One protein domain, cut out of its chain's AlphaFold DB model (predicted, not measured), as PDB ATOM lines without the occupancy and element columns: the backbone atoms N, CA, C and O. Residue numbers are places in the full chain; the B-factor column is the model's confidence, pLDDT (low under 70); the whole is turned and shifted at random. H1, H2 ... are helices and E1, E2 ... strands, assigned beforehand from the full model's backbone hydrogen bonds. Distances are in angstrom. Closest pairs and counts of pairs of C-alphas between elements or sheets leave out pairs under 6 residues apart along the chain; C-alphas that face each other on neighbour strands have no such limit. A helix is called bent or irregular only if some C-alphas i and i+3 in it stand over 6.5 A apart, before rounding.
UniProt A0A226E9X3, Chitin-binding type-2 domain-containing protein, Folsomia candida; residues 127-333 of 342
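AT A GLANCE: This is residues 127 to 333 of the 342 residues of the protein "Chitin-binding type-2 domain-containing protein" of Folsomia candida (UniProt A0A226E9X3). One large, twisted sheet is folded into a deep trough, as its two longest strands, E5 and E6, turn sharply back along their length. The long, kinked helix H1 packs on the sheet along E7 and E8, while the short helix H2 is over the opposite face, near the beginning of E7. The printed part has 207 residues, with E1 to E8 followed by H1 and H2 along the chain; the class is mixed, and the neighbour strands are antiparallel in a branched sheet. The whole is compact, with a radius of gyration of the C-alphas of 18.0 A, and spans 51 by 40 by 34 A.

IN THESE COORDINATES: Find C-alpha 188 at (-48.701, -17.440, 20.894), where E5, residues 188 to 210, begins; its ends are 29.4 A apart, and it bends by 148 degrees at residue 207. Beside it, E6, residues 221 to 247, measures 34.4 A and bends by 139 degrees at residue 225. E7, residues 252 to 264, measures 32.1 A and bends by 66 degrees at residue 261. Look next for E4 at residues 177 to 183, 20.6 A long, and E8 at residues 267 to 271. The shortest strands are E1, residues 142 to 144, E2, residues 157 to 159, and E3, residues 168 to 171. H1, residues 285 to 319, begins at C-alpha (-18.969, -33.654, 2.882) and measures 32.4 A; it has a kink of 91 degrees near residue 302 and is irregular, with C-alphas 290 and 293 being 8.2 A apart. H2, residues 324 to 332, ends at C-alpha (-52.350, -12.947, 7.286).

HOW THE PARTS SIT: Start at the hairpin of E5 and E6, where N 200 and O 231 are 2.8 A apart, within hydrogen-bond range. E4, E5, E6 and E7 form a meander, each strand the antiparallel neighbour of the one before. On one side of E5 lie E4, with N 179 to O 192 at 2.8 A, E3, with N 169 to O 201 at 2.9 A, and E2, with N 158 to O 209 at 3.0 A; E6 is on the other side. E1 is the neighbour of E3, with N 142 to O 170 at 2.8 A. On the side of E6 away from E5 lie E7, with N 241 to O 259 at 2.9 A, and E8, with N 232 to O 269 at 2.9 A. H1 is on the sheet; its closest C-alphas to E7 are those of Asn 316 and Ser 254, 5.6 A apart, and to E8 those of Asn 289 and Tyr 269, 5.4 A. H2 is on the opposite face, at a height of 8.8 A over the sheet; it is only just over E7, with 3 of its 9 C-alphas, and runs along the strands at 19 degrees to E7 on the local plane. In H2 every O i to N i+4 pair is within hydrogen-bond range; in H1, 25 of 31 are.

THE WHOLE: The C-alphas farthest apart are those of Val 185 and Glu 275, 51.4 A. The printed part has no cut. The links from E1 to E2 and from E8 to H1 are long, with 12 and 13 residues. Mean pLDDT of the printed part is 85.2; look for values under 70 at residues 127 to 139 and residue 333.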
ATOM      1  N   PRO A 127     -42.155 -32.689 -10.419       51.31
ATOM      2  CA  PRO A 127     -43.127 -32.619  -9.334       51.31
ATOM      3  C   PRO A 127     -44.500 -32.153  -9.856       51.31
ATOM      4  O   PRO A 127     -44.581 -31.528 -10.919       51.31
ATOM      5  N   PRO A 128     -45.599 -32.472  -9.148       50.25
ATOM      6  CA  PRO A 128     -46.924 -31.998  -9.525       50.25
ATOM      7  C   PRO A 128     -47.025 -30.465  -9.394       50.25
ATOM      8  O   PRO A 128     -46.383 -29.874  -8.515       50.25
ATOM      9  N   PRO A 129     -47.841 -29.804 -10.237       52.09
ATOM     10  CA  PRO A 129     -48.072 -28.368 -10.136       52.09
ATOM     11  C   PRO A 129     -48.743 -28.013  -8.803       52.09
ATOM     12  O   PRO A 129     -49.542 -28.775  -8.258       52.09
ATOM     13  N   CYS A 130     -48.429 -26.829  -8.281       53.09
ATOM     14  CA  CYS A 130     -48.944 -26.373  -6.995       53.09
ATOM     15  C   CYS A 130     -50.380 -25.832  -7.142       53.09
ATOM     16  O   CYS A 130     -50.582 -24.654  -7.413       53.09
ATOM     17  N   GLU A 131     -51.387 -26.695  -6.982       51.56
ATOM     18  CA  GLU A 131     -52.814 -26.336  -7.137       51.56
ATOM     19  C   GLU A 131     -53.425 -25.608  -5.914       51.56
ATOM     20  O   GLU A 131     -54.616 -25.288  -5.901       51.56
ATOM     21  N   SER A 132     -52.637 -25.334  -4.867       51.69
ATOM     22  CA  SER A 132     -53.114 -24.655  -3.653       51.69
ATOM     23  C   SER A 132     -53.085 -23.123  -3.776       51.69
ATOM     24  O   SER A 132     -52.381 -22.554  -4.605       51.69
ATOM     25  N   ARG A 133     -53.805 -22.416  -2.891       44.06
ATOM     26  CA  ARG A 133     -53.721 -20.942  -2.794       44.06
ATOM     27  C   ARG A 133     -52.469 -20.434  -2.060       44.06
ATOM     28  O   ARG A 133     -52.249 -19.228  -2.030       44.06
ATOM     29  N   CYS A 134     -51.672 -21.326  -1.468       49.94
ATOM     30  CA  CYS A 134     -50.557 -20.988  -0.576       49.94
ATOM     31  C   CYS A 134     -49.197 -21.448  -1.134       49.94
ATOM     32  O   CYS A 134     -48.332 -21.958  -0.419       49.94
ATOM     33  N   CYS A 135     -49.022 -21.277  -2.443       53.28
ATOM     34  CA  CYS A 135     -47.793 -21.577  -3.164       53.28
ATOM     35  C   CYS A 135     -46.895 -20.330  -3.204       53.28
ATOM     36  O   CYS A 135     -47.106 -19.439  -4.024       53.28
ATOM     37  N   LEU A 136     -45.883 -20.273  -2.328       51.41
ATOM     38  CA  LEU A 136     -44.908 -19.165  -2.256       51.41
ATOM     39  C   LEU A 136     -44.166 -18.912  -3.582       51.41
ATOM     40  O   LEU A 136     -43.725 -17.795  -3.842       51.41
ATOM     41  N   PHE A 137     -44.067 -19.941  -4.425       56.25
ATOM     42  CA  PHE A 137     -43.671 -19.831  -5.823       56.25
ATOM     43  C   PHE A 137     -44.783 -20.435  -6.699       56.25
ATOM     44  O   PHE A 137     -45.312 -21.494  -6.351       56.25
ATOM     45  N   PRO A 138     -45.155 -19.803  -7.830       53.69
ATOM     46  CA  PRO A 138     -46.272 -20.246  -8.675       53.69
ATOM     47  C   PRO A 138     -45.942 -21.462  -9.560       53.69
ATOM     48  O   PRO A 138     -46.805 -21.938 -10.295       53.69
ATOM     49  N   SER A 139     -44.704 -21.954  -9.520       63.91
ATOM     50  CA  SER A 139     -44.226 -23.115 -10.268       63.91
ATOM     51  C   SER A 139     -43.271 -23.943  -9.417       63.91
ATOM     52  O   SER A 139     -42.539 -23.399  -8.595       63.91
ATOM     53  N   ASP A 140     -43.248 -25.250  -9.664       70.00
ATOM     54  CA  ASP A 140     -42.216 -26.166  -9.183       70.00
ATOM     55  C   ASP A 140     -41.731 -26.976 -10.403       70.00
ATOM     56  O   ASP A 140     -42.574 -27.552 -11.101       70.00
ATOM     57  N   PRO A 141     -40.430 -26.976 -10.748       76.12
ATOM     58  CA  PRO A 141     -39.333 -26.281 -10.073       76.12
ATOM     59  C   PRO A 141     -39.421 -24.747 -10.115       76.12
ATOM     60  O   PRO A 141     -40.045 -24.134 -10.989       76.12
ATOM     61  N   VAL A 142     -38.747 -24.147  -9.143       77.69
ATOM     62  CA  VAL A 142     -38.466 -22.721  -9.009       77.69
ATOM     63  C   VAL A 142     -37.085 -22.453  -9.601       77.69
ATOM     64  O   VAL A 142     -36.145 -23.211  -9.359       77.69
ATOM     65  N   TRP A 143     -36.964 -21.354 -10.343       75.56
ATOM     66  CA  TRP A 143     -35.700 -20.873 -10.895       75.56
ATOM     67  C   TRP A 143     -35.478 -19.434 -10.428       75.56
ATOM     68  O   TRP A 143     -36.337 -18.581 -10.675       75.56
ATOM     69  N   ILE A 144     -34.363 -19.154  -9.747       76.69
ATOM     70  CA  ILE A 144     -33.956 -17.779  -9.411       76.69
ATOM     71  C   ILE A 144     -32.756 -17.400 -10.296       76.69
ATOM     72  O   ILE A 144     -31.771 -18.139 -10.305       76.69
ATOM     73  N   PRO A 145     -32.816 -16.280 -11.045       77.69
ATOM     74  CA  PRO A 145     -31.701 -15.820 -11.870       77.69
ATOM     75  C   PRO A 145     -30.416 -15.554 -11.064       77.69
ATOM     76  O   PRO A 145     -30.510 -15.187  -9.891       77.69
ATOM     77  N   PRO A 146     -29.231 -15.656 -11.700       81.75
ATOM     78  CA  PRO A 146     -27.949 -15.354 -11.065       81.75
ATOM     79  C   PRO A 146     -27.864 -13.913 -10.556       81.75
ATOM     80  O   PRO A 146     -28.389 -12.984 -11.178       81.75
ATOM     81  N   GLY A 147     -27.150 -13.714  -9.446       81.44
ATOM     82  CA  GLY A 147     -27.021 -12.406  -8.808       81.44
ATOM     83  C   GLY A 147     -26.256 -12.415  -7.478       81.44
ATOM     84  O   GLY A 147     -25.756 -13.457  -7.047       81.44
ATOM     85  N   PRO A 148     -26.144 -11.246  -6.817       80.19
ATOM     86  CA  PRO A 148     -25.532 -11.129  -5.497       80.19
ATOM     87  C   PRO A 148     -26.406 -11.789  -4.423       80.19
ATOM     88  O   PRO A 148     -27.618 -11.568  -4.372       80.19
ATOM     89  N   LEU A 149     -25.782 -12.558  -3.533       80.56
ATOM     90  CA  LEU A 149     -26.433 -13.272  -2.439       80.56
ATOM     91  C   LEU A 149     -26.047 -12.650  -1.088       80.56
ATOM     92  O   LEU A 149     -25.193 -13.160  -0.368       80.56
ATOM     93  N   ASN A 150     -26.715 -11.557  -0.712       79.62
ATOM     94  CA  ASN A 150     -26.632 -11.033   0.653       79.62
ATOM     95  C   ASN A 150     -27.647 -11.759   1.550       79.62
ATOM     96  O   ASN A 150     -28.783 -11.312   1.718       79.62
ATOM     97  N   VAL A 151     -27.229 -12.893   2.119       78.56
ATOM     98  CA  VAL A 151     -27.926 -13.530   3.244       78.56
ATOM     99  C   VAL A 151     -27.176 -13.177   4.521       78.56
ATOM    100  O   VAL A 151     -26.155 -13.778   4.855       78.56
ATOM    101  N   THR A 152     -27.706 -12.193   5.243       83.00
ATOM    102  CA  THR A 152     -27.364 -11.978   6.648       83.00
ATOM    103  C   THR A 152     -28.475 -12.558   7.500       83.00
ATOM    104  O   THR A 152     -29.593 -12.051   7.533       83.00
ATOM    105  N   PHE A 153     -28.133 -13.611   8.218       83.88
ATOM    106  CA  PHE A 153     -28.920 -14.172   9.288       83.88
ATOM    107  C   PHE A 153     -28.032 -14.212  10.528       83.88
ATOM    108  O   PHE A 153     -27.553 -15.259  10.936       83.88
ATOM    109  N   ASN A 154     -27.701 -13.047  11.088       82.12
ATOM    110  CA  ASN A 154     -26.912 -12.999  12.319       82.12
ATOM    111  C   ASN A 154     -27.702 -13.641  13.470       82.12
ATOM    112  O   ASN A 154     -28.923 -13.551  13.467       82.12
ATOM    113  N   PRO A 155     -27.046 -14.224  14.483       87.81
ATOM    114  CA  PRO A 155     -25.613 -14.521  14.577       87.81
ATOM    115  C   PRO A 155     -25.251 -15.911  14.002       87.81
ATOM    116  O   PRO A 155     -24.422 -16.643  14.548       87.81
ATOM    117  N   ILE A 156     -25.965 -16.323  12.954       85.81
ATOM    118  CA  ILE A 156     -26.091 -17.715  12.524       85.81
ATOM    119  C   ILE A 156     -25.259 -18.013  11.286       85.81
ATOM    120  O   ILE A 156     -24.391 -18.886  11.283       85.81
ATOM    121  N   LEU A 157     -25.554 -17.253  10.246       87.25
ATOM    122  CA  LEU A 157     -24.951 -17.300   8.934       87.25
ATOM    123  C   LEU A 157     -24.849 -15.852   8.484       87.25
ATOM    124  O   LEU A 157     -25.856 -15.148   8.440       87.25
ATOM    125  N   LYS A 158     -23.661 -15.401   8.107       90.81
ATOM    126  CA  LYS A 158     -23.530 -14.148   7.367       90.81
ATOM    127  C   LYS A 158     -22.691 -14.406   6.138       90.81
ATOM    128  O   LYS A 158     -21.584 -14.916   6.271       90.81
ATOM    129  N   LEU A 159     -23.213 -14.008   4.986       87.44
ATOM    130  CA  LEU A 159     -22.450 -13.877   3.755       87.44
ATOM    131  C   LEU A 159     -21.821 -12.487   3.650       87.44
ATOM    132  O   LEU A 159     -22.423 -11.480   4.034       87.44
ATOM    133  N   ASP A 160     -20.615 -12.436   3.098       91.81
ATOM    134  CA  ASP A 160     -19.994 -11.184   2.680       91.81
ATOM    135  C   ASP A 160     -20.762 -10.573   1.498       91.81
ATOM    136  O   ASP A 160     -21.266 -11.291   0.633       91.81
ATOM    137  N   GLU A 161     -20.801  -9.239   1.418       89.69
ATOM    138  CA  GLU A 161     -21.599  -8.477   0.437       89.69
ATOM    139  C   GLU A 161     -21.241  -8.758  -1.035       89.69
ATOM    140  O   GLU A 161     -22.036  -8.466  -1.928       89.69
ATOM    141  N   TRP A 162     -20.054  -9.318  -1.287       86.38
ATOM    142  CA  TRP A 162     -19.581  -9.704  -2.618       86.38
ATOM    143  C   TRP A 162     -20.017 -11.112  -3.051       86.38
ATOM    144  O   TRP A 162     -19.821 -11.458  -4.213       86.38
ATOM    145  N   SER A 163     -20.607 -11.908  -2.151       89.38
ATOM    146  CA  SER A 163     -21.045 -13.284  -2.420       89.38
ATOM    147  C   SER A 163     -22.076 -13.339  -3.552       89.38
ATOM    148  O   SER A 163     -22.970 -12.493  -3.633       89.38
ATOM    149  N   THR A 164     -22.001 -14.356  -4.410       85.81
ATOM    150  CA  THR A 164     -22.886 -14.526  -5.574       85.81
ATOM    151  C   THR A 164     -23.382 -15.957  -5.745       85.81
ATOM    152  O   THR A 164     -22.763 -16.920  -5.288       85.81
ATOM    153  N   ILE A 165     -24.504 -16.085  -6.454       87.75
ATOM    154  CA  ILE A 165     -25.012 -17.351  -6.982       87.75
ATOM    155  C   ILE A 165     -25.204 -17.281  -8.494       87.75
ATOM    156  O   ILE A 165     -25.522 -16.230  -9.060       87.75
ATOM    157  N   GLY A 166     -25.023 -18.439  -9.123       82.50
ATOM    158  CA  GLY A 166     -25.501 -18.750 -10.460       82.50
ATOM    159  C   GLY A 166     -27.029 -18.876 -10.506       82.50
ATOM    160  O   GLY A 166     -27.748 -18.380  -9.639       82.50
ATOM    161  N   GLU A 167     -27.540 -19.544 -11.536       84.81
ATOM    162  CA  GLU A 167     -28.964 -19.870 -11.607       84.81
ATOM    163  C   GLU A 167     -29.328 -20.904 -10.526       84.81
ATOM    164  O   GLU A 167     -28.811 -22.024 -10.521       84.81
ATOM    165  N   LEU A 168     -30.226 -20.526  -9.611       82.75
ATOM    166  CA  LEU A 168     -30.697 -21.396  -8.536       82.75
ATOM    167  C   LEU A 168     -31.866 -22.245  -9.024       82.75
ATOM    168  O   LEU A 168     -32.946 -21.717  -9.292       82.75
ATOM    169  N   TYR A 169     -31.679 -23.560  -9.037       84.56
ATOM    170  CA  TYR A 169     -32.754 -24.535  -9.170       84.56
ATOM    171  C   TYR A 169     -33.210 -24.985  -7.779       84.56
ATOM    172  O   TYR A 169     -32.401 -25.466  -6.986       84.56
ATOM    173  N   LEU A 170     -34.504 -24.859  -7.489       82.00
ATOM    174  CA  LEU A 170     -35.133 -25.353  -6.261       82.00
ATOM    175  C   LEU A 170     -36.381 -26.164  -6.633       82.00
ATOM    176  O   LEU A 170     -37.261 -25.663  -7.329       82.00
ATOM    177  N   ALA A 171     -36.473 -27.410  -6.170       83.00
ATOM    178  CA  ALA A 171     -37.547 -28.337  -6.524       83.00
ATOM    179  C   ALA A 171     -38.146 -29.043  -5.301       83.00
ATOM    180  O   ALA A 171     -37.446 -29.305  -4.321       83.00
ATOM    181  N   GLY A 172     -39.435 -29.377  -5.389       77.44
ATOM    182  CA  GLY A 172     -40.212 -30.040  -4.334       77.44
ATOM    183  C   GLY A 172     -40.829 -29.088  -3.301       77.44
ATOM    184  O   GLY A 172     -41.566 -29.522  -2.418       77.44
ATOM    185  N   TRP A 173     -40.597 -27.779  -3.430       74.19
ATOM    186  CA  TRP A 173     -41.154 -26.760  -2.541       74.19
ATOM    187  C   TRP A 173     -42.693 -26.693  -2.567       74.19
ATOM    188  O   TRP A 173     -43.302 -26.309  -1.565       74.19
ATOM    189  N   SER A 174     -43.340 -27.098  -3.668       71.69
ATOM    190  CA  SER A 174     -44.806 -27.197  -3.772       71.69
ATOM    191  C   SER A 174     -45.412 -28.302  -2.906       71.69
ATOM    192  O   SER A 174     -46.581 -28.205  -2.534       71.69
ATOM    193  N   ALA A 175     -44.635 -29.335  -2.569       76.62
ATOM    194  CA  ALA A 175     -45.082 -30.467  -1.760       76.62
ATOM    195  C   ALA A 175     -45.058 -30.177  -0.246       76.62
ATOM    196  O   ALA A 175     -45.509 -31.007   0.544       76.62
ATOM    197  N   ASN A 176     -44.537 -29.016   0.164       75.00
ATOM    198  CA  ASN A 176     -44.346 -28.663   1.566       75.00
ATOM    199  C   ASN A 176     -45.667 -28.254   2.226       75.00
ATOM    200  O   ASN A 176     -46.167 -27.144   2.027       75.00
ATOM    201  N   VAL A 177     -46.203 -29.143   3.062       79.19
ATOM    202  CA  VAL A 177     -47.390 -28.883   3.877       79.19
ATOM    203  C   VAL A 177     -46.971 -28.081   5.104       79.19
ATOM    204  O   VAL A 177     -46.039 -28.454   5.811       79.19
ATOM    205  N   ARG A 178     -47.670 -26.978   5.378       78.12
ATOM    206  CA  ARG A 178     -47.504 -26.179   6.597       78.12
ATOM    207  C   ARG A 178     -48.871 -25.907   7.204       78.12
ATOM    208  O   ARG A 178     -49.776 -25.461   6.500       78.12
ATOM    209  N   THR A 179     -49.005 -26.143   8.500       82.31
ATOM    210  CA  THR A 179     -50.127 -25.675   9.313       82.31
ATOM    211  C   THR A 179     -49.596 -24.713  10.367       82.31
ATOM    212  O   THR A 179     -48.501 -24.879  10.902       82.31
ATOM    213  N   CYS A 180     -50.363 -23.669  10.653       83.31
ATOM    214  CA  CYS A 180     -50.016 -22.692  11.670       83.31
ATOM    215  C   CYS A 180     -51.278 -22.263  12.417       83.31
ATOM    216  O   CYS A 180     -52.334 -22.098  11.806       83.31
ATOM    217  N   SER A 181     -51.151 -22.064  13.727       84.62
ATOM    218  CA  SER A 181     -52.181 -21.479  14.580       84.62
ATOM    219  C   SER A 181     -51.593 -20.312  15.366       84.62
ATOM    220  O   SER A 181     -50.477 -20.400  15.886       84.62
ATOM    221  N   ILE A 182     -52.343 -19.212  15.455       84.00
ATOM    222  CA  ILE A 182     -51.961 -18.017  16.211       84.00
ATOM    223  C   ILE A 182     -53.077 -17.653  17.182       84.00
ATOM    224  O   ILE A 182     -54.234 -17.503  16.802       84.00
ATOM    225  N   ASN A 183     -52.700 -17.438  18.439       85.81
ATOM    226  CA  ASN A 183     -53.560 -16.860  19.459       85.81
ATOM    227  C   ASN A 183     -53.094 -15.420  19.725       85.81
ATOM    228  O   ASN A 183     -52.076 -15.200  20.381       85.81
ATOM    229  N   LEU A 184     -53.860 -14.448  19.219       83.06
ATOM    230  CA  LEU A 184     -53.589 -13.009  19.356       83.06
ATOM    231  C   LEU A 184     -53.870 -12.442  20.763       83.06
ATOM    232  O   LEU A 184     -53.531 -11.291  21.019       83.06
ATOM    233  N   VAL A 185     -54.484 -13.217  21.667       84.44
ATOM    234  CA  VAL A 185     -54.732 -12.819  23.068       84.44
ATOM    235  C   VAL A 185     -53.526 -13.161  23.946       84.44
ATOM    236  O   VAL A 185     -53.084 -12.338  24.740       84.44
ATOM    237  N   ASP A 186     -52.965 -14.358  23.760       87.50
ATOM    238  CA  ASP A 186     -51.771 -14.831  24.476       87.50
ATOM    239  C   ASP A 186     -50.448 -14.492  23.755       87.50
ATOM    240  O   ASP A 186     -49.373 -14.837  24.250       87.50
ATOM    241  N   TYR A 187     -50.526 -13.901  22.558       89.75
ATOM    242  CA  TYR A 187     -49.422 -13.715  21.603       89.75
ATOM    243  C   TYR A 187     -48.606 -14.994  21.344       89.75
ATOM    244  O   TYR A 187     -47.375 -14.974  21.295       89.75
ATOM    245  N   LYS A 188     -49.300 -16.127  21.186       90.56
ATOM    246  CA  LYS A 188     -48.701 -17.440  20.894       90.56
ATOM    247  C   LYS A 188     -48.806 -17.769  19.412       90.56
ATOM    248  O   LYS A 188     -49.829 -17.489  18.790       90.56
ATOM    249  N   ILE A 189     -47.784 -18.433  18.891       86.81
ATOM    250  CA  ILE A 189     -47.766 -19.058  17.569       86.81
ATOM    251  C   ILE A 189     -47.343 -20.524  17.705       86.81
ATOM    252  O   ILE A 189     -46.467 -20.850  18.504       86.81
ATOM    253  N   SER A 190     -47.965 -21.396  16.922       89.44
ATOM    254  CA  SER A 190     -47.556 -22.784  16.717       89.44
ATOM    255  C   SER A 190     -47.490 -23.037  15.216       89.44
ATOM    256  O   SER A 190     -48.433 -22.687  14.504       89.44
ATOM    257  N   VAL A 191     -46.384 -23.597  14.729       88.12
ATOM    258  CA  VAL A 191     -46.175 -23.956  13.320       88.12
ATOM    259  C   VAL A 191     -45.739 -25.410  13.253       88.12
ATOM    260  O   VAL A 191     -44.755 -25.795  13.881       88.12
ATOM    261  N   HIS A 192     -46.446 -26.196  12.452       88.00
ATOM    262  CA  HIS A 192     -46.094 -27.566  12.118       88.00
ATOM    263  C   HIS A 192     -45.900 -27.676  10.604       88.00
ATOM    264  O   HIS A 192     -46.693 -27.146   9.821       88.00
ATOM    265  N   ALA A 193     -44.825 -28.331  10.176       86.50
ATOM    266  CA  ALA A 193     -44.441 -28.419   8.777       86.50
ATOM    267  C   ALA A 193     -43.958 -29.822   8.414       86.50
ATOM    268  O   ALA A 193     -43.215 -30.444   9.171       86.50
ATOM    269  N   ILE A 194     -44.337 -30.268   7.218       86.12
ATOM    270  CA  ILE A 194     -43.885 -31.507   6.587       86.12
ATOM    271  C   ILE A 194     -43.311 -31.141   5.216       86.12
ATOM    272  O   ILE A 194     -43.989 -30.545   4.377       86.12
ATOM    273  N   VAL A 195     -42.053 -31.511   5.002       86.56
ATOM    274  CA  VAL A 195     -41.229 -31.231   3.823       86.56
ATOM    275  C   VAL A 195     -40.825 -32.589   3.224       86.56
ATOM    276  O   VAL A 195     -39.815 -33.169   3.638       86.56
ATOM    277  N   PRO A 196     -41.627 -33.165   2.301       86.25
ATOM    278  CA  PRO A 196     -41.455 -34.557   1.868       86.25
ATOM    279  C   PRO A 196     -40.141 -34.786   1.116       86.25
ATOM    280  O   PRO A 196     -39.419 -35.746   1.376       86.25
ATOM    281  N   ALA A 197     -39.800 -33.871   0.211       88.06
ATOM    282  CA  ALA A 197     -38.488 -33.777  -0.404       88.06
ATOM    283  C   ALA A 197     -38.285 -32.353  -0.925       88.06
ATOM    284  O   ALA A 197     -39.126 -31.851  -1.667       88.06
ATOM    285  N   VAL A 198     -37.161 -31.730  -0.582       85.00
ATOM    286  CA  VAL A 198     -36.689 -30.493  -1.215       85.00
ATOM    287  C   VAL A 198     -35.267 -30.713  -1.701       85.00
ATOM    288  O   VAL A 198     -34.443 -31.281  -0.984       85.00
ATOM    289  N   GLN A 199     -34.977 -30.239  -2.911       87.88
ATOM    290  CA  GLN A 199     -33.623 -30.172  -3.447       87.88
ATOM    291  C   GLN A 199     -33.329 -28.782  -4.009       87.88
ATOM    292  O   GLN A 199     -34.137 -28.220  -4.745       87.88
ATOM    293  N   LEU A 200     -32.140 -28.279  -3.693       89.50
ATOM    294  CA  LEU A 200     -31.559 -27.031  -4.159       89.50
ATOM    295  C   LEU A 200     -30.243 -27.349  -4.883       89.50
ATOM    296  O   LEU A 200     -29.409 -28.084  -4.353       89.50
ATOM    297  N   THR A 201     -30.040 -26.794  -6.078       88.19
ATOM    298  CA  THR A 201     -28.745 -26.838  -6.778       88.19
ATOM    299  C   THR A 201     -28.415 -25.506  -7.441       88.19
ATOM    300  O   THR A 201     -29.290 -24.917  -8.075       88.19
ATOM    301  N   THR A 202     -27.167 -25.046  -7.342       89.50
ATOM    302  CA  THR A 202     -26.694 -23.805  -7.988       89.50
ATOM    303  C   THR A 202     -25.175 -23.795  -8.142       89.50
ATOM    304  O   THR A 202     -24.467 -24.423  -7.360       89.50
ATOM    305  N   GLU A 203     -24.661 -23.021  -9.094       90.56
ATOM    306  CA  GLU A 203     -23.275 -22.532  -9.027       90.56
ATOM    307  C   GLU A 203     -23.182 -21.398  -7.992       90.56
ATOM    308  O   GLU A 203     -24.180 -20.715  -7.734       90.56
ATOM    309  N   PHE A 204     -22.021 -21.191  -7.372       92.38
ATOM    310  CA  PHE A 204     -21.831 -20.154  -6.353       92.38
ATOM    311  C   PHE A 204     -20.370 -19.690  -6.241       92.38
ATOM    312  O   PHE A 204     -19.449 -20.434  -6.581       92.38
ATOM    313  N   ASP A 205     -20.172 -18.484  -5.705       94.00
ATOM    314  CA  ASP A 205     -18.885 -17.963  -5.222       94.00
ATOM    315  C   ASP A 205     -19.168 -17.123  -3.968       94.00
ATOM    316  O   ASP A 205     -19.785 -16.057  -4.060       94.00
ATOM    317  N   ILE A 206     -18.853 -17.663  -2.785       93.38
ATOM    318  CA  ILE A 206     -19.323 -17.139  -1.495       93.38
ATOM    319  C   ILE A 206     -18.245 -17.182  -0.413       93.38
ATOM    320  O   ILE A 206     -17.390 -18.069  -0.371       93.38
ATOM    321  N   SER A 207     -18.360 -16.273   0.553       94.25
ATOM    322  CA  SER A 207     -17.632 -16.362   1.820       94.25
ATOM    323  C   SER A 207     -18.424 -15.746   2.970       94.25
ATOM    324  O   SER A 207     -19.458 -15.108   2.755       94.25
ATOM    325  N   GLY A 208     -17.938 -15.946   4.193       93.56
ATOM    326  CA  GLY A 208     -18.521 -15.355   5.390       93.56
ATOM    327  C   GLY A 208     -18.255 -16.195   6.634       93.56
ATOM    328  O   GLY A 208     -17.149 -16.710   6.806       93.56
ATOM    329  N   TYR A 209     -19.259 -16.357   7.501       93.69
ATOM    330  CA  TYR A 209     -19.192 -17.260   8.658       93.69
ATOM    331  C   TYR A 209     -20.495 -18.035   8.883       93.69
ATOM    332  O   TYR A 209     -21.582 -17.552   8.556       93.69
ATOM    333  N   VAL A 210     -20.376 -19.219   9.491       91.12
ATOM    334  CA  VAL A 210     -21.490 -20.036   9.999       91.12
ATOM    335  C   VAL A 210     -21.144 -20.603  11.382       91.12
ATOM    336  O   VAL A 210     -19.994 -20.975  11.613       91.12
ATOM    337  N   ASP A 211     -22.092 -20.664  12.326       91.62
ATOM    338  CA  ASP A 211     -21.797 -21.070  13.716       91.62
ATOM    339  C   ASP A 211     -22.787 -22.099  14.305       91.62
ATOM    340  O   ASP A 211     -23.600 -21.841  15.202       91.62
ATOM    341  N   LEU A 212     -22.695 -23.339  13.828       87.88
ATOM    342  CA  LEU A 212     -23.622 -24.419  14.173       87.88
ATOM    343  C   LEU A 212     -23.451 -24.957  15.620       87.88
ATOM    344  O   LEU A 212     -24.340 -25.628  16.145       87.88
ATOM    345  N   ARG A 213     -22.416 -24.525  16.360       87.50
ATOM    346  CA  ARG A 213     -22.130 -24.910  17.764       87.50
ATOM    347  C   ARG A 213     -23.287 -24.578  18.729       87.50
ATOM    348  O   ARG A 213     -23.585 -23.398  18.911       87.50
ATOM    349  N   PRO A 214     -23.926 -25.547  19.404       91.19
ATOM    350  CA  PRO A 214     -23.230 -26.691  19.981       91.19
ATOM    351  C   PRO A 214     -23.519 -28.025  19.277       91.19
ATOM    352  O   PRO A 214     -23.268 -29.072  19.855       91.19
ATOM    353  N   LEU A 215     -24.029 -28.009  18.039       87.00
ATOM    354  CA  LEU A 215     -23.991 -29.203  17.192       87.00
ATOM    355  C   LEU A 215     -22.574 -29.306  16.611       87.00
ATOM    356  O   LEU A 215     -22.237 -28.612  15.654       87.00
ATOM    357  N   GLU A 216     -21.726 -30.109  17.250       87.75
ATOM    358  CA  GLU A 216     -20.310 -30.265  16.892       87.75
ATOM    359  C   GLU A 216     -20.127 -31.093  15.616       87.75
ATOM    360  O   GLU A 216     -19.125 -30.928  14.922       87.75
ATOM    361  N   PHE A 217     -21.114 -31.919  15.247       86.06
ATOM    362  CA  PHE A 217     -21.108 -32.620  13.957       86.06
ATOM    363  C   PHE A 217     -21.226 -31.697  12.733       86.06
ATOM    364  O   PHE A 217     -21.035 -32.161  11.610       86.06
ATOM    365  N   LEU A 218     -21.561 -30.417  12.926       89.44
ATOM    366  CA  LEU A 218     -21.768 -29.447  11.854       89.44
ATOM    367  C   LEU A 218     -20.595 -28.449  11.783       89.44
ATOM    368  O   LEU A 218     -20.344 -27.712  12.746       89.44
ATOM    369  N   PRO A 219     -19.866 -28.385  10.648       89.06
ATOM    370  CA  PRO A 219     -18.651 -27.585  10.538       89.06
ATOM    371  C   PRO A 219     -18.956 -26.095  10.735       89.06
ATOM    372  O   PRO A 219     -19.831 -25.528  10.086       89.06
ATOM    373  N   SER A 220     -18.229 -25.469  11.661       91.06
ATOM    374  CA  SER A 220     -18.503 -24.116  12.155       91.06
ATOM    375  C   SER A 220     -17.249 -23.245  12.109       91.06
ATOM    376  O   SER A 220     -16.179 -23.670  12.540       91.06
ATOM    377  N   GLY A 221     -17.388 -22.009  11.637       91.94
ATOM    378  CA  GLY A 221     -16.319 -21.020  11.527       91.94
ATOM    379  C   GLY A 221     -16.502 -20.101  10.320       91.94
ATOM    380  O   GLY A 221     -17.543 -20.107   9.660       91.94
ATOM    381  N   ASN A 222     -15.464 -19.325  10.009       96.44
ATOM    382  CA  ASN A 222     -15.405 -18.589   8.748       96.44
ATOM    383  C   ASN A 222     -15.284 -19.582   7.584       96.44
ATOM    384  O   ASN A 222     -14.558 -20.573   7.703       96.44
ATOM    385  N   PHE A 223     -15.949 -19.299   6.468       95.06
ATOM    386  CA  PHE A 223     -15.901 -20.131   5.271       95.06
ATOM    387  C   PHE A 223     -15.625 -19.325   4.005       95.06
ATOM    388  O   PHE A 223     -15.866 -18.119   3.949       95.06
ATOM    389  N   THR A 224     -15.120 -20.010   2.985       96.38
ATOM    390  CA  THR A 224     -14.941 -19.474   1.635       96.38
ATOM    391  C   THR A 224     -14.926 -20.612   0.619       96.38
ATOM    392  O   THR A 224     -14.405 -21.695   0.901       96.38
ATOM    393  N   GLY A 225     -15.494 -20.379  -0.559       94.06
ATOM    394  CA  GLY A 225     -15.432 -21.326  -1.661       94.06
ATOM    395  C   GLY A 225     -16.241 -20.877  -2.872       94.06
ATOM    396  O   GLY A 225     -17.182 -20.092  -2.758       94.06
ATOM    397  N   ALA A 226     -15.894 -21.444  -4.022       94.50
ATOM    398  CA  ALA A 226     -16.636 -21.304  -5.266       94.50
ATOM    399  C   ALA A 226     -16.768 -22.675  -5.932       94.50
ATOM    400  O   ALA A 226     -15.844 -23.491  -5.869       94.50
ATOM    401  N   GLY A 227     -17.903 -22.939  -6.571       93.44
ATOM    402  CA  GLY A 227     -18.182 -24.249  -7.147       93.44
ATOM    403  C   GLY A 227     -19.654 -24.469  -7.459       93.44
ATOM    404  O   GLY A 227     -20.368 -23.549  -7.854       93.44
ATOM    405  N   PHE A 228     -20.095 -25.715  -7.292       92.44
ATOM    406  CA  PHE A 228     -21.479 -26.139  -7.466       92.44
ATOM    407  C   PHE A 228     -21.984 -26.728  -6.151       92.44
ATOM    408  O   PHE A 228     -21.320 -27.577  -5.562       92.44
ATOM    409  N   ALA A 229     -23.142 -26.259  -5.698       91.81
ATOM    410  CA  ALA A 229     -23.826 -26.750  -4.515       91.81
ATOM    411  C   ALA A 229     -24.926 -27.735  -4.917       91.81
ATOM    412  O   ALA A 229     -25.750 -27.420  -5.779       91.81
ATOM    413  N   GLU A 230     -25.001 -28.875  -4.235       91.50
ATOM    414  CA  GLU A 230     -26.185 -29.734  -4.189       91.50
ATOM    415  C   GLU A 230     -26.590 -29.947  -2.727       91.50
ATOM    416  O   GLU A 230     -25.844 -30.509  -1.929       91.50
ATOM    417  N   ILE A 231     -27.786 -29.469  -2.373       91.69
ATOM    418  CA  ILE A 231     -28.375 -29.603  -1.038       91.69
ATOM    419  C   ILE A 231     -29.727 -30.294  -1.192       91.69
ATOM    420  O   ILE A 231     -30.544 -29.887  -2.018       91.69
ATOM    421  N   SER A 232     -30.008 -31.319  -0.392       90.75
ATOM    422  CA  SER A 232     -31.351 -31.903  -0.327       90.75
ATOM    423  C   SER A 232     -31.705 -32.453   1.050       90.75
ATOM    424  O   SER A 232     -30.841 -32.828   1.843       90.75
ATOM    425  N   VAL A 233     -33.006 -32.494   1.328       90.88
ATOM    426  CA  VAL A 233     -33.574 -33.068   2.549       90.88
ATOM    427  C   VAL A 233     -34.857 -33.825   2.213       90.88
ATOM    428  O   VAL A 233     -35.632 -33.388   1.359       90.88
ATOM    429  N   THR A 234     -35.086 -34.967   2.867       90.88
ATOM    430  CA  THR A 234     -36.289 -35.798   2.673       90.88
ATOM    431  C   THR A 234     -36.995 -36.081   3.990       90.88
ATOM    432  O   THR A 234     -36.331 -36.390   4.981       90.88
ATOM    433  N   ASN A 235     -38.328 -36.062   3.970       92.38
ATOM    434  CA  ASN A 235     -39.209 -36.290   5.117       92.38
ATOM    435  C   ASN A 235     -38.834 -35.429   6.336       92.38
ATOM    436  O   ASN A 235     -38.847 -35.906   7.468       92.38
ATOM    437  N   LEU A 236     -38.476 -34.160   6.097       92.25
ATOM    438  CA  LEU A 236     -38.244 -33.191   7.163       92.25
ATOM    439  C   LEU A 236     -39.596 -32.787   7.766       92.25
ATOM    440  O   LEU A 236     -40.394 -32.105   7.130       92.25
ATOM    441  N   GLU A 237     -39.839 -33.202   8.998       93.19
ATOM    442  CA  GLU A 237     -41.011 -32.851   9.794       93.19
ATOM    443  C   GLU A 237     -40.556 -32.060  11.023       93.19
ATOM    444  O   GLU A 237     -39.613 -32.464  11.709       93.19
ATOM    445  N   TYR A 238     -41.201 -30.928  11.304       91.25
ATOM    446  CA  TYR A 238     -40.932 -30.142  12.507       91.25
ATOM    447  C   TYR A 238     -42.187 -29.492  13.085       91.25
ATOM    448  O   TYR A 238     -43.097 -29.093  12.358       91.25
ATOM    449  N   THR A 239     -42.188 -29.324  14.406       89.81
ATOM    450  CA  THR A 239     -43.169 -28.531  15.150       89.81
ATOM    451  C   THR A 239     -42.424 -27.528  16.021       89.81
ATOM    452  O   THR A 239     -41.614 -27.905  16.875       89.81
ATOM    453  N   ILE A 240     -42.700 -26.241  15.815       91.62
ATOM    454  CA  ILE A 240     -42.146 -25.134  16.596       91.62
ATOM    455  C   ILE A 240     -43.271 -24.319  17.229       91.62
ATOM    456  O   ILE A 240     -44.292 -24.038  16.605       91.62
ATOM    457  N   ASN A 241     -43.066 -23.908  18.473       91.25
ATOM    458  CA  ASN A 241     -43.974 -23.041  19.209       91.25
ATOM    459  C   ASN A 241     -43.220 -21.783  19.640       91.25
ATOM    460  O   ASN A 241     -42.024 -21.822  19.922       91.25
ATOM    461  N   GLY A 242     -43.907 -20.650  19.713       90.81
ATOM    462  CA  GLY A 242     -43.291 -19.393  20.114       90.81
ATOM    463  C   GLY A 242     -44.267 -18.436  20.772       90.81
ATOM    464  O   GLY A 242     -45.488 -18.598  20.695       90.81
ATOM    465  N   THR A 243     -43.715 -17.414  21.416       91.12
ATOM    466  CA  THR A 243     -44.470 -16.237  21.844       91.12
ATOM    467  C   THR A 243     -43.820 -14.989  21.281       91.12
ATOM    468  O   THR A 243     -42.595 -14.854  21.294       91.12
ATOM    469  N   PHE A 244     -44.637 -14.070  20.779       87.81
ATOM    470  CA  PHE A 244     -44.173 -12.801  20.237       87.81
ATOM    471  C   PHE A 244     -44.547 -11.638  21.160       87.81
ATOM    472  O   PHE A 244     -45.474 -11.712  21.963       87.81
ATOM    473  N   PHE A 245     -43.790 -10.553  21.066       88.44
ATOM    474  CA  PHE A 245     -44.051  -9.296  21.745       88.44
ATOM    475  C   PHE A 245     -44.306  -8.213  20.698       88.44
ATOM    476  O   PHE A 245     -43.543  -8.065  19.744       88.44
ATOM    477  N   VAL A 246     -45.394  -7.460  20.874       87.88
ATOM    478  CA  VAL A 246     -45.787  -6.370  19.974       87.88
ATOM    479  C   VAL A 246     -45.500  -5.036  20.653       87.88
ATOM    480  O   VAL A 246     -46.222  -4.609  21.554       87.88
ATOM    481  N   ASN A 247     -44.460  -4.344  20.195       85.88
ATOM    482  CA  ASN A 247     -44.198  -2.972  20.601       85.88
ATOM    483  C   ASN A 247     -45.023  -2.018  19.727       85.88
ATOM    484  O   ASN A 247     -44.568  -1.575  18.673       85.88
ATOM    485  N   ILE A 248     -46.236  -1.692  20.181       85.50
ATOM    486  CA  ILE A 248     -47.157  -0.786  19.475       85.50
ATOM    487  C   ILE A 248     -46.551   0.624  19.333       85.50
ATOM    488  O   ILE A 248     -46.685   1.245  18.284       85.50
ATOM    489  N   ILE A 249     -45.833   1.115  20.353       83.56
ATOM    490  CA  ILE A 249     -45.213   2.454  20.349       83.56
ATOM    491  C   ILE A 249     -44.046   2.518  19.353       83.56
ATOM    492  O   ILE A 249     -43.887   3.509  18.647       83.56
ATOM    493  N   GLY A 250     -43.240   1.456  19.281       83.94
ATOM    494  CA  GLY A 250     -42.138   1.326  18.325       83.94
ATOM    495  C   GLY A 250     -42.549   0.824  16.936       83.94
ATOM    496  O   GLY A 250     -41.693   0.754  16.060       83.94
ATOM    497  N   ASN A 251     -43.818   0.449  16.733       88.38
ATOM    498  CA  ASN A 251     -44.318  -0.228  15.533       88.38
ATOM    499  C   ASN A 251     -43.442  -1.441  15.128       88.38
ATOM    500  O   ASN A 251     -42.900  -1.483  14.021       88.38
ATOM    501  N   ARG A 252     -43.238  -2.397  16.050       85.69
ATOM    502  CA  ARG A 252     -42.392  -3.596  15.849       85.69
ATOM    503  C   ARG A 252     -42.951  -4.861  16.498       85.69
ATOM    504  O   ARG A 252     -43.647  -4.791  17.511       85.69
ATOM    505  N   VAL A 253     -42.566  -6.011  15.943       85.44
ATOM    506  CA  VAL A 253     -42.793  -7.355  16.498       85.44
ATOM    507  C   VAL A 253     -41.443  -8.009  16.790       85.44
ATOM    508  O   VAL A 253     -40.502  -7.841  16.021       85.44
ATOM    509  N   SER A 254     -41.348  -8.762  17.883       87.56
ATOM    510  CA  SER A 254     -40.172  -9.568  18.231       87.56
ATOM    511  C   SER A 254     -40.573 -10.945  18.765       87.56
ATOM    512  O   SER A 254     -41.591 -11.086  19.440       87.56
ATOM    513  N   MET A 255     -39.782 -11.981  18.485       87.81
ATOM    514  CA  MET A 255     -39.956 -13.319  19.056       87.81
ATOM    515  C   MET A 255     -39.390 -13.334  20.483       87.81
ATOM    516  O   MET A 255     -38.171 -13.292  20.676       87.81
ATOM    517  N   ARG A 256     -40.265 -13.373  21.495       88.19
ATOM    518  CA  ARG A 256     -39.896 -13.357  22.920       88.19
ATOM    519  C   ARG A 256     -39.480 -14.736  23.425       88.19
ATOM    520  O   ARG A 256     -38.524 -14.823  24.183       88.19
ATOM    521  N   ILE A 257     -40.176 -15.791  23.011       88.19
ATOM    522  CA  ILE A 257     -39.843 -17.187  23.330       88.19
ATOM    523  C   ILE A 257     -39.937 -17.992  22.038       88.19
ATOM    524  O   ILE A 257     -40.861 -17.781  21.256       88.19
ATOM    525  N   LEU A 258     -39.027 -18.943  21.848       91.00
ATOM    526  CA  LEU A 258     -39.164 -20.002  20.855       91.00
ATOM    527  C   LEU A 258     -38.845 -21.352  21.510       91.00
ATOM    528  O   LEU A 258     -37.950 -21.446  22.347       91.00
ATOM    529  N   SER A 259     -39.567 -22.395  21.121       86.31
ATOM    530  CA  SER A 259     -39.298 -23.785  21.469       86.31
ATOM    531  C   SER A 259     -39.504 -24.678  20.245       86.31
ATOM    532  O   SER A 259     -40.527 -24.603  19.568       86.31
ATOM    533  N   VAL A 260     -38.539 -25.552  19.961       91.44
ATOM    534  CA  VAL A 260     -38.740 -26.665  19.026       91.44
ATOM    535  C   VAL A 260     -39.290 -27.847  19.823       91.44
ATOM    536  O   VAL A 260     -38.643 -28.325  20.759       91.44
ATOM    537  N   GLU A 261     -40.496 -28.285  19.480       89.88
ATOM    538  CA  GLU A 261     -41.182 -29.417  20.112       89.88
ATOM    539  C   GLU A 261     -40.751 -30.740  19.470       89.88
ATOM    540  O   GLU A 261     -40.383 -31.682  20.174       89.88
ATOM    541  N   SER A 262     -40.701 -30.773  18.138       90.06
ATOM    542  CA  SER A 262     -40.162 -31.882  17.352       90.06
ATOM    543  C   SER A 262     -39.400 -31.369  16.132       90.06
ATOM    544  O   SER A 262     -39.711 -30.314  15.579       90.06
ATOM    545  N   VAL A 263     -38.389 -32.128  15.716       93.06
ATOM    546  CA  VAL A 263     -37.726 -31.995  14.415       93.06
ATOM    547  C   VAL A 263     -37.075 -33.331  14.061       93.06
ATOM    548  O   VAL A 263     -36.400 -33.942  14.891       93.06
ATOM    549  N   SER A 264     -37.297 -33.792  12.836       91.25
ATOM    550  CA  SER A 264     -36.777 -35.050  12.298       91.25
ATOM    551  C   SER A 264     -36.713 -34.980  10.775       91.25
ATOM    552  O   SER A 264     -37.518 -34.289  10.167       91.25
ATOM    553  N   PHE A 265     -35.782 -35.702  10.161       94.19
ATOM    554  CA  PHE A 265     -35.645 -35.863   8.708       94.19
ATOM    555  C   PHE A 265     -35.130 -37.275   8.419       94.19
ATOM    556  O   PHE A 265     -34.405 -37.814   9.246       94.19
ATOM    557  N   ASP A 266     -35.444 -37.885   7.277       92.62
ATOM    558  CA  ASP A 266     -34.896 -39.216   6.949       92.62
ATOM    559  C   ASP A 266     -33.465 -39.119   6.410       92.62
ATOM    560  O   ASP A 266     -32.579 -39.858   6.836       92.62
ATOM    561  N   ASN A 267     -33.230 -38.179   5.490       87.94
ATOM    562  CA  ASN A 267     -31.930 -37.936   4.870       87.94
ATOM    563  C   ASN A 267     -31.683 -36.430   4.782       87.94
ATOM    564  O   ASN A 267     -32.600 -35.665   4.475       87.94
ATOM    565  N   PHE A 268     -30.430 -36.034   4.992       90.94
ATOM    566  CA  PHE A 268     -29.905 -34.707   4.689       90.94
ATOM    567  C   PHE A 268     -28.592 -34.885   3.927       90.94
ATOM    568  O   PHE A 268     -27.721 -35.633   4.377       90.94
ATOM    569  N   TYR A 269     -28.480 -34.209   2.785       92.44
ATOM    570  CA  TYR A 269     -27.309 -34.213   1.918       92.44
ATOM    571  C   TYR A 269     -26.889 -32.778   1.600       92.44
ATOM    572  O   TYR A 269     -27.727 -31.958   1.220       92.44
ATOM    573  N   ILE A 270     -25.594 -32.499   1.718       92.75
ATOM    574  CA  ILE A 270     -24.946 -31.256   1.301       92.75
ATOM    575  C   ILE A 270     -23.572 -31.562   0.702       92.75
ATOM    576  O   ILE A 270     -22.728 -32.181   1.345       92.75
ATOM    577  N   ASP A 271     -23.335 -31.103  -0.520       93.00
ATOM    578  CA  ASP A 271     -22.009 -31.041  -1.133       93.00
ATOM    579  C   ASP A 271     -21.844 -29.652  -1.757       93.00
ATOM    580  O   ASP A 271     -22.697 -29.209  -2.528       93.00
ATOM    581  N   LEU A 272     -20.781 -28.942  -1.371       93.56
ATOM    582  CA  LEU A 272     -20.410 -27.625  -1.909       93.56
ATOM    583  C   LEU A 272     -19.104 -27.701  -2.729       93.56
ATOM    584  O   LEU A 272     -18.476 -26.687  -3.023       93.56
ATOM    585  N   GLY A 273     -18.668 -28.910  -3.080       91.62
ATOM    586  CA  GLY A 273     -17.408 -29.189  -3.751       91.62
ATOM    587  C   GLY A 273     -16.218 -29.350  -2.789       91.62
ATOM    588  O   GLY A 273     -16.244 -28.874  -1.650       91.62
ATOM    589  N   PRO A 274     -15.138 -30.012  -3.250       93.19
ATOM    590  CA  PRO A 274     -13.991 -30.388  -2.416       93.19
ATOM    591  C   PRO A 274     -13.084 -29.211  -2.027       93.19
ATOM    592  O   PRO A 274     -12.293 -29.335  -1.099       93.19
ATOM    593  N   GLU A 275     -13.189 -28.076  -2.722       93.75
ATOM    594  CA  GLU A 275     -12.408 -26.862  -2.444       93.75
ATOM    595  C   GLU A 275     -13.124 -25.913  -1.459       93.75
ATOM    596  O   GLU A 275     -12.609 -24.836  -1.160       93.75
ATOM    597  N   PHE A 276     -14.312 -26.275  -0.950       95.19
ATOM    598  CA  PHE A 276     -15.036 -25.448   0.017       95.19
ATOM    599  C   PHE A 276     -14.394 -25.548   1.404       95.19
ATOM    600  O   PHE A 276     -14.364 -26.614   2.024       95.19
ATOM    601  N   VAL A 277     -13.889 -24.421   1.906       95.69
ATOM    602  CA  VAL A 277     -13.127 -24.344   3.154       95.69
ATOM    603  C   VAL A 277     -13.996 -23.784   4.274       95.69
ATOM    604  O   VAL A 277     -14.577 -22.713   4.128       95.69
ATOM    605  N   ILE A 278     -14.012 -24.462   5.427       93.56
ATOM    606  CA  ILE A 278     -14.619 -23.996   6.682       93.56
ATOM    607  C   ILE A 278     -13.557 -24.069   7.785       93.56
ATOM    608  O   ILE A 278     -12.803 -25.037   7.873       93.56
ATOM    609  N   ALA A 279     -13.455 -23.025   8.611       92.69
ATOM    610  CA  ALA A 279     -12.469 -22.898   9.694       92.69
ATOM    611  C   ALA A 279     -10.989 -23.056   9.259       92.69
ATOM    612  O   ALA A 279     -10.116 -23.300  10.089       92.69
ATOM    613  N   GLY A 280     -10.691 -22.876   7.966       91.69
ATOM    614  CA  GLY A 280      -9.348 -23.034   7.392       91.69
ATOM    615  C   GLY A 280      -9.021 -24.438   6.864       91.69
ATOM    616  O   GLY A 280      -7.919 -24.645   6.361       91.69
ATOM    617  N   THR A 281      -9.964 -25.383   6.924       93.12
ATOM    618  CA  THR A 281      -9.845 -26.737   6.351       93.12
ATOM    619  C   THR A 281     -10.926 -27.004   5.297       93.12
ATOM    620  O   THR A 281     -12.057 -26.559   5.492       93.12
ATOM    621  N   PRO A 282     -10.639 -27.743   4.207       95.12
ATOM    622  CA  PRO A 282     -11.678 -28.276   3.325       95.12
ATOM    623  C   PRO A 282     -12.701 -29.106   4.111       95.12
ATOM    624  O   PRO A 282     -12.322 -29.861   5.009       95.12
ATOM    625  N   ALA A 283     -13.986 -28.952   3.799       92.88
ATOM    626  CA  ALA A 283     -15.063 -29.649   4.496       92.88
ATOM    627  C   ALA A 283     -15.212 -31.104   4.010       92.88
ATOM    628  O   ALA A 283     -15.325 -31.354   2.809       92.88
ATOM    629  N   ASP A 284     -15.266 -32.071   4.934       95.00
ATOM    630  CA  ASP A 284     -15.548 -33.469   4.584       95.00
ATOM    631  C   ASP A 284     -17.062 -33.701   4.446       95.00
ATOM    632  O   ASP A 284     -17.758 -34.143   5.366       95.00
ATOM    633  N   TRP A 285     -17.580 -33.386   3.257       93.50
ATOM    634  CA  TRP A 285     -18.969 -33.654   2.882       93.50
ATOM    635  C   TRP A 285     -19.314 -35.151   2.929       93.50
ATOM    636  O   TRP A 285     -20.475 -35.506   3.128       93.50
ATOM    637  N   VAL A 286     -18.339 -36.053   2.772       94.38
ATOM    638  CA  VAL A 286     -18.585 -37.502   2.767       94.38
ATOM    639  C   VAL A 286     -18.822 -38.006   4.189       94.38
ATOM    640  O   VAL A 286     -19.809 -38.707   4.419       94.38
ATOM    641  N   GLU A 287     -17.987 -37.613   5.157       92.94
ATOM    642  CA  GLU A 287     -18.217 -37.925   6.572       92.94
ATOM    643  C   GLU A 287     -19.500 -37.255   7.083       92.94
ATOM    644  O   GLU A 287     -20.308 -37.923   7.738       92.94
ATOM    645  N   LEU A 288     -19.738 -35.981   6.742       91.50
ATOM    646  CA  LEU A 288     -20.941 -35.262   7.167       91.50
ATOM    647  C   LEU A 288     -22.219 -35.953   6.669       91.50
ATOM    648  O   LEU A 288     -23.085 -36.294   7.475       91.50
ATOM    649  N   ASN A 289     -22.331 -36.219   5.366       92.81
ATOM    650  CA  ASN A 289     -23.534 -36.823   4.787       92.81
ATOM    651  C   ASN A 289     -23.749 -38.273   5.248       92.81
ATOM    652  O   ASN A 289     -24.891 -38.692   5.424       92.81
ATOM    653  N   ALA A 290     -22.677 -39.033   5.497       94.50
ATOM    654  CA  ALA A 290     -22.780 -40.402   6.007       94.50
ATOM    655  C   ALA A 290     -23.266 -40.485   7.468       94.50
ATOM    656  O   ALA A 290     -23.778 -41.527   7.880       94.50
ATOM    657  N   ASN A 291     -23.105 -39.415   8.259       92.88
ATOM    658  CA  ASN A 291     -23.375 -39.419   9.701       92.88
ATOM    659  C   ASN A 291     -24.462 -38.425  10.153       92.88
ATOM    660  O   ASN A 291     -24.892 -38.504  11.306       92.88
ATOM    661  N   SER A 292     -24.916 -37.517   9.281       89.81
ATOM    662  CA  SER A 292     -25.765 -36.355   9.603       89.81
ATOM    663  C   SER A 292     -26.974 -36.691  10.484       89.81
ATOM    664  O   SER A 292     -27.124 -36.117  11.561       89.81
ATOM    665  N   LYS A 293     -27.798 -37.666  10.079       90.94
ATOM    666  CA  LYS A 293     -28.981 -38.108  10.838       90.94
ATOM    667  C   LYS A 293     -28.613 -38.673  12.212       90.94
ATOM    668  O   LYS A 293     -29.144 -38.225  13.224       90.94
ATOM    669  N   THR A 294     -27.674 -39.617  12.252       95.44
ATOM    670  CA  THR A 294     -27.236 -40.298  13.482       95.44
ATOM    671  C   THR A 294     -26.649 -39.324  14.502       95.44
ATOM    672  O   THR A 294     -26.875 -39.476  15.701       95.44
ATOM    673  N   ARG A 295     -25.903 -38.316  14.037       93.25
ATOM    674  CA  ARG A 295     -25.329 -37.263  14.881       93.25
ATOM    675  C   ARG A 295     -26.378 -36.270  15.357       93.25
ATOM    676  O   ARG A 295     -26.413 -35.958  16.543       93.25
ATOM    677  N   PHE A 296     -27.279 -35.845  14.471       93.50
ATOM    678  CA  PHE A 296     -28.407 -34.997  14.840       93.50
ATOM    679  C   PHE A 296     -29.260 -35.644  15.940       93.50
ATOM    680  O   PHE A 296     -29.515 -35.006  16.956       93.50
ATOM    681  N   ASP A 297     -29.605 -36.929  15.812       92.69
ATOM    682  CA  ASP A 297     -30.371 -37.672  16.827       92.69
ATOM    683  C   ASP A 297     -29.685 -37.728  18.206       92.69
ATOM    684  O   ASP A 297     -30.360 -37.851  19.229       92.69
ATOM    685  N   GLN A 298     -28.351 -37.655  18.245       93.50
ATOM    686  CA  GLN A 298     -27.549 -37.709  19.471       93.50
ATOM    687  C   GLN A 298     -27.362 -36.324  20.102       93.50
ATOM    688  O   GLN A 298     -27.550 -36.160  21.308       93.50
ATOM    689  N   GLU A 299     -27.000 -35.325  19.297       91.50
ATOM    690  CA  GLU A 299     -26.618 -33.988  19.764       91.50
ATOM    691  C   GLU A 299     -27.835 -33.056  19.913       91.50
ATOM    692  O   GLU A 299     -27.877 -32.240  20.839       91.50
ATOM    693  N   TRP A 300     -28.874 -33.210  19.081       91.50
ATOM    694  CA  TRP A 300     -30.074 -32.372  19.146       91.50
ATOM    695  C   TRP A 300     -30.792 -32.439  20.501       91.50
ATOM    696  O   TRP A 300     -31.026 -31.380  21.085       91.50
ATOM    697  N   PRO A 301     -31.119 -33.612  21.086       90.12
ATOM    698  CA  PRO A 301     -31.863 -33.654  22.345       90.12
ATOM    699  C   PRO A 301     -31.136 -32.956  23.502       90.12
ATOM    700  O   PRO A 301     -31.806 -32.424  24.391       90.12
ATOM    701  N   ILE A 302     -29.799 -32.934  23.460       91.75
ATOM    702  CA  ILE A 302     -28.908 -32.297  24.437       91.75
ATOM    703  C   ILE A 302     -28.883 -30.779  24.218       91.75
ATOM    704  O   ILE A 302     -29.146 -30.011  25.142       91.75
ATOM    705  N   HIS A 303     -28.610 -30.340  22.987       88.94
ATOM    706  CA  HIS A 303     -28.309 -28.939  22.684       88.94
ATOM    707  C   HIS A 303     -29.503 -28.117  22.188       88.94
ATOM    708  O   HIS A 303     -29.372 -26.900  22.042       88.94
ATOM    709  N   ARG A 304     -30.683 -28.729  21.993       86.81
ATOM    710  CA  ARG A 304     -31.871 -28.067  21.425       86.81
ATOM    711  C   ARG A 304     -32.246 -26.754  22.093       86.81
ATOM    712  O   ARG A 304     -32.704 -25.873  21.389       86.81
ATOM    713  N   VAL A 305     -32.075 -26.584  23.408       84.88
ATOM    714  CA  VAL A 305     -32.473 -25.334  24.091       84.88
ATOM    715  C   VAL A 305     -31.543 -24.187  23.699       84.88
ATOM    716  O   VAL A 305     -32.006 -23.177  23.181       84.88
ATOM    717  N   GLN A 306     -30.230 -24.386  23.850       83.56
ATOM    718  CA  GLN A 306     -29.206 -23.427  23.426       83.56
ATOM    719  C   GLN A 306     -29.327 -23.137  21.926       83.56
ATOM    720  O   GLN A 306     -29.344 -21.983  21.510       83.56
ATOM    721  N   PHE A 307     -29.473 -24.184  21.109       82.56
ATOM    722  CA  PHE A 307     -29.651 -24.049  19.667       82.56
ATOM    723  C   PHE A 307     -30.951 -23.315  19.317       82.56
ATOM    724  O   PHE A 307     -30.901 -22.440  18.466       82.56
ATOM    725  N   THR A 308     -32.070 -23.571  20.010       85.62
ATOM    726  CA  THR A 308     -33.352 -22.863  19.809       85.62
ATOM    727  C   THR A 308     -33.254 -21.373  20.150       85.62
ATOM    728  O   THR A 308     -33.813 -20.536  19.444       85.62
ATOM    729  N   GLU A 309     -32.516 -21.011  21.198       85.75
ATOM    730  CA  GLU A 309     -32.337 -19.605  21.570       85.75
ATOM    731  C   GLU A 309     -31.520 -18.835  20.519       85.75
ATOM    732  O   GLU A 309     -31.868 -17.713  20.153       85.75
ATOM    733  N   LYS A 310     -30.515 -19.486  19.919       84.19
ATOM    734  CA  LYS A 310     -29.775 -18.958  18.761       84.19
ATOM    735  C   LYS A 310     -30.731 -18.617  17.599       84.19
ATOM    736  O   LYS A 310     -30.675 -17.504  17.076       84.19
ATOM    737  N   ILE A 311     -31.677 -19.513  17.271       85.06
ATOM    738  CA  ILE A 311     -32.771 -19.271  16.296       85.06
ATOM    739  C   ILE A 311     -33.558 -18.011  16.648       85.06
ATOM    740  O   ILE A 311     -33.791 -17.160  15.790       85.06
ATOM    741  N   ARG A 312     -33.981 -17.892  17.914       90.31
ATOM    742  CA  ARG A 312     -34.820 -16.791  18.394       90.31
ATOM    743  C   ARG A 312     -34.124 -15.444  18.207       90.31
ATOM    744  O   ARG A 312     -34.771 -14.486  17.790       90.31
ATOM    745  N   ILE A 313     -32.822 -15.368  18.481       87.06
ATOM    746  CA  ILE A 313     -32.026 -14.152  18.267       87.06
ATOM    747  C   ILE A 313     -32.000 -13.799  16.772       87.06
ATOM    748  O   ILE A 313     -32.357 -12.677  16.420       87.06
ATOM    749  N   GLY A 314     -31.693 -14.749  15.883       83.31
ATOM    750  CA  GLY A 314     -31.644 -14.457  14.446       83.31
ATOM    751  C   GLY A 314     -32.995 -14.123  13.813       83.31
ATOM    752  O   GLY A 314     -33.081 -13.237  12.964       83.31
ATOM    753  N   ILE A 315     -34.084 -14.741  14.278       84.94
ATOM    754  CA  ILE A 315     -35.444 -14.342  13.891       84.94
ATOM    755  C   ILE A 315     -35.706 -12.877  14.278       84.94
ATOM    756  O   ILE A 315     -36.327 -12.154  13.507       84.94
ATOM    757  N   ASN A 316     -35.206 -12.401  15.422       87.00
ATOM    758  CA  ASN A 316     -35.349 -10.992  15.800       87.00
ATOM    759  C   ASN A 316     -34.523 -10.042  14.919       87.00
ATOM    760  O   ASN A 316     -35.036  -8.983  14.561       87.00
ATOM    761  N   GLU A 317     -33.309 -10.427  14.514       86.06
ATOM    762  CA  GLU A 317     -32.508  -9.664  13.542       86.06
ATOM    763  C   GLU A 317     -33.231  -9.538  12.186       86.06
ATOM    764  O   GLU A 317     -33.277  -8.451  11.613       86.06
ATOM    765  N   LEU A 318     -33.874 -10.613  11.703       80.38
ATOM    766  CA  LEU A 318     -34.706 -10.558  10.491       80.38
ATOM    767  C   LEU A 318     -35.954  -9.686  10.652       80.38
ATOM    768  O   LEU A 318     -36.324  -8.986   9.715       80.38
ATOM    769  N   LEU A 319     -36.630  -9.752  11.803       81.88
ATOM    770  CA  LEU A 319     -37.860  -8.996  12.061       81.88
ATOM    771  C   LEU A 319     -37.600  -7.494  12.253       81.88
ATOM    772  O   LEU A 319     -38.465  -6.685  11.931       81.88
ATOM    773  N   TYR A 320     -36.420  -7.110  12.750       84.25
ATOM    774  CA  TYR A 320     -36.058  -5.729  13.087       84.25
ATOM    775  C   TYR A 320     -36.366  -4.659  12.009       84.25
ATOM    776  O   TYR A 320     -36.904  -3.605  12.371       84.25
ATOM    777  N   PRO A 321     -36.065  -4.851  10.706       80.88
ATOM    778  CA  PRO A 321     -36.427  -3.871   9.680       80.88
ATOM    779  C   PRO A 321     -37.944  -3.692   9.481       80.88
ATOM    780  O   PRO A 321     -38.361  -2.573   9.182       80.88
ATOM    781  N   TYR A 322     -38.761  -4.729   9.685       80.31
ATOM    782  CA  TYR A 322     -40.188  -4.744   9.330       80.31
ATOM    783  C   TYR A 322     -41.091  -4.118  10.402       80.31
ATOM    784  O   TYR A 322     -40.891  -4.285  11.605       80.31
ATOM    785  N   THR A 323     -42.128  -3.405   9.968       86.00
ATOM    786  CA  THR A 323     -43.185  -2.852  10.831       86.00
ATOM    787  C   THR A 323     -44.207  -3.907  11.271       86.00
ATOM    788  O   THR A 323     -44.277  -5.004  10.718       86.00
ATOM    789  N   LEU A 324     -45.060  -3.571  12.248       84.00
ATOM    790  CA  LEU A 324     -46.203  -4.417  12.621       84.00
ATOM    791  C   LEU A 324     -47.171  -4.628  11.444       84.00
ATOM    792  O   LEU A 324     -47.745  -5.704  11.326       84.00
ATOM    793  N   GLU A 325     -47.345  -3.626  10.582       82.81
ATOM    794  CA  GLU A 325     -48.253  -3.689   9.430       82.81
ATOM    795  C   GLU A 325     -47.730  -4.647   8.348       82.81
ATOM    796  O   GLU A 325     -48.448  -5.563   7.954       82.81
ATOM    797  N   GLU A 326     -46.453  -4.534   7.967       81.44
ATOM    798  CA  GLU A 326     -45.793  -5.472   7.039       81.44
ATOM    799  C   GLU A 326     -45.766  -6.905   7.594       81.44
ATOM    800  O   GLU A 326     -45.960  -7.868   6.852       81.44
ATOM    801  N   MET A 327     -45.586  -7.065   8.911       79.94
ATOM    802  CA  MET A 327     -45.682  -8.378   9.551       79.94
ATOM    803  C   MET A 327     -47.112  -8.928   9.561       79.94
ATOM    804  O   MET A 327     -47.291 -10.132   9.400       79.94
ATOM    805  N   ILE A 328     -48.143  -8.094   9.706       78.19
ATOM    806  CA  ILE A 328     -49.541  -8.532   9.573       78.19
ATOM    807  C   ILE A 328     -49.840  -8.948   8.124       78.19
ATOM    808  O   ILE A 328     -50.477  -9.983   7.924       78.19
ATOM    809  N   GLU A 329     -49.338  -8.214   7.123       76.81
ATOM    810  CA  GLU A 329     -49.470  -8.579   5.704       76.81
ATOM    811  C   GLU A 329     -48.790  -9.927   5.399       76.81
ATOM    812  O   GLU A 329     -49.410 -10.801   4.797       76.81
ATOM    813  N   PHE A 330     -47.562 -10.150   5.879       73.50
ATOM    814  CA  PHE A 330     -46.853 -11.428   5.717       73.50
ATOM    815  C   PHE A 330     -47.572 -12.607   6.399       73.50
ATOM    816  O   PHE A 330     -47.679 -13.701   5.838       73.50
ATOM    817  N   MET A 331     -48.079 -12.398   7.616       72.06
ATOM    818  CA  MET A 331     -48.690 -13.472   8.402       72.06
ATOM    819  C   MET A 331     -50.113 -13.818   7.942       72.06
ATOM    820  O   MET A 331     -50.480 -14.992   7.999       72.06
ATOM    821  N   PHE A 332     -50.896 -12.831   7.483       73.81
ATOM    822  CA  PHE A 332     -52.350 -12.947   7.286       73.81
ATOM    823  C   PHE A 332     -52.897 -12.382   5.960       73.81
ATOM    824  O   PHE A 332     -54.111 -12.419   5.758       73.81
ATOM    825  N   GLY A 333     -52.056 -11.842   5.073       66.25
ATOM    826  CA  GLY A 333     -52.489 -11.212   3.821       66.25
ATOM    827  C   GLY A 333     -53.150 -12.170   2.821       66.25
ATOM    828  O   GLY A 333     -52.925 -13.378   2.837       66.25
TER     829      GLY A 333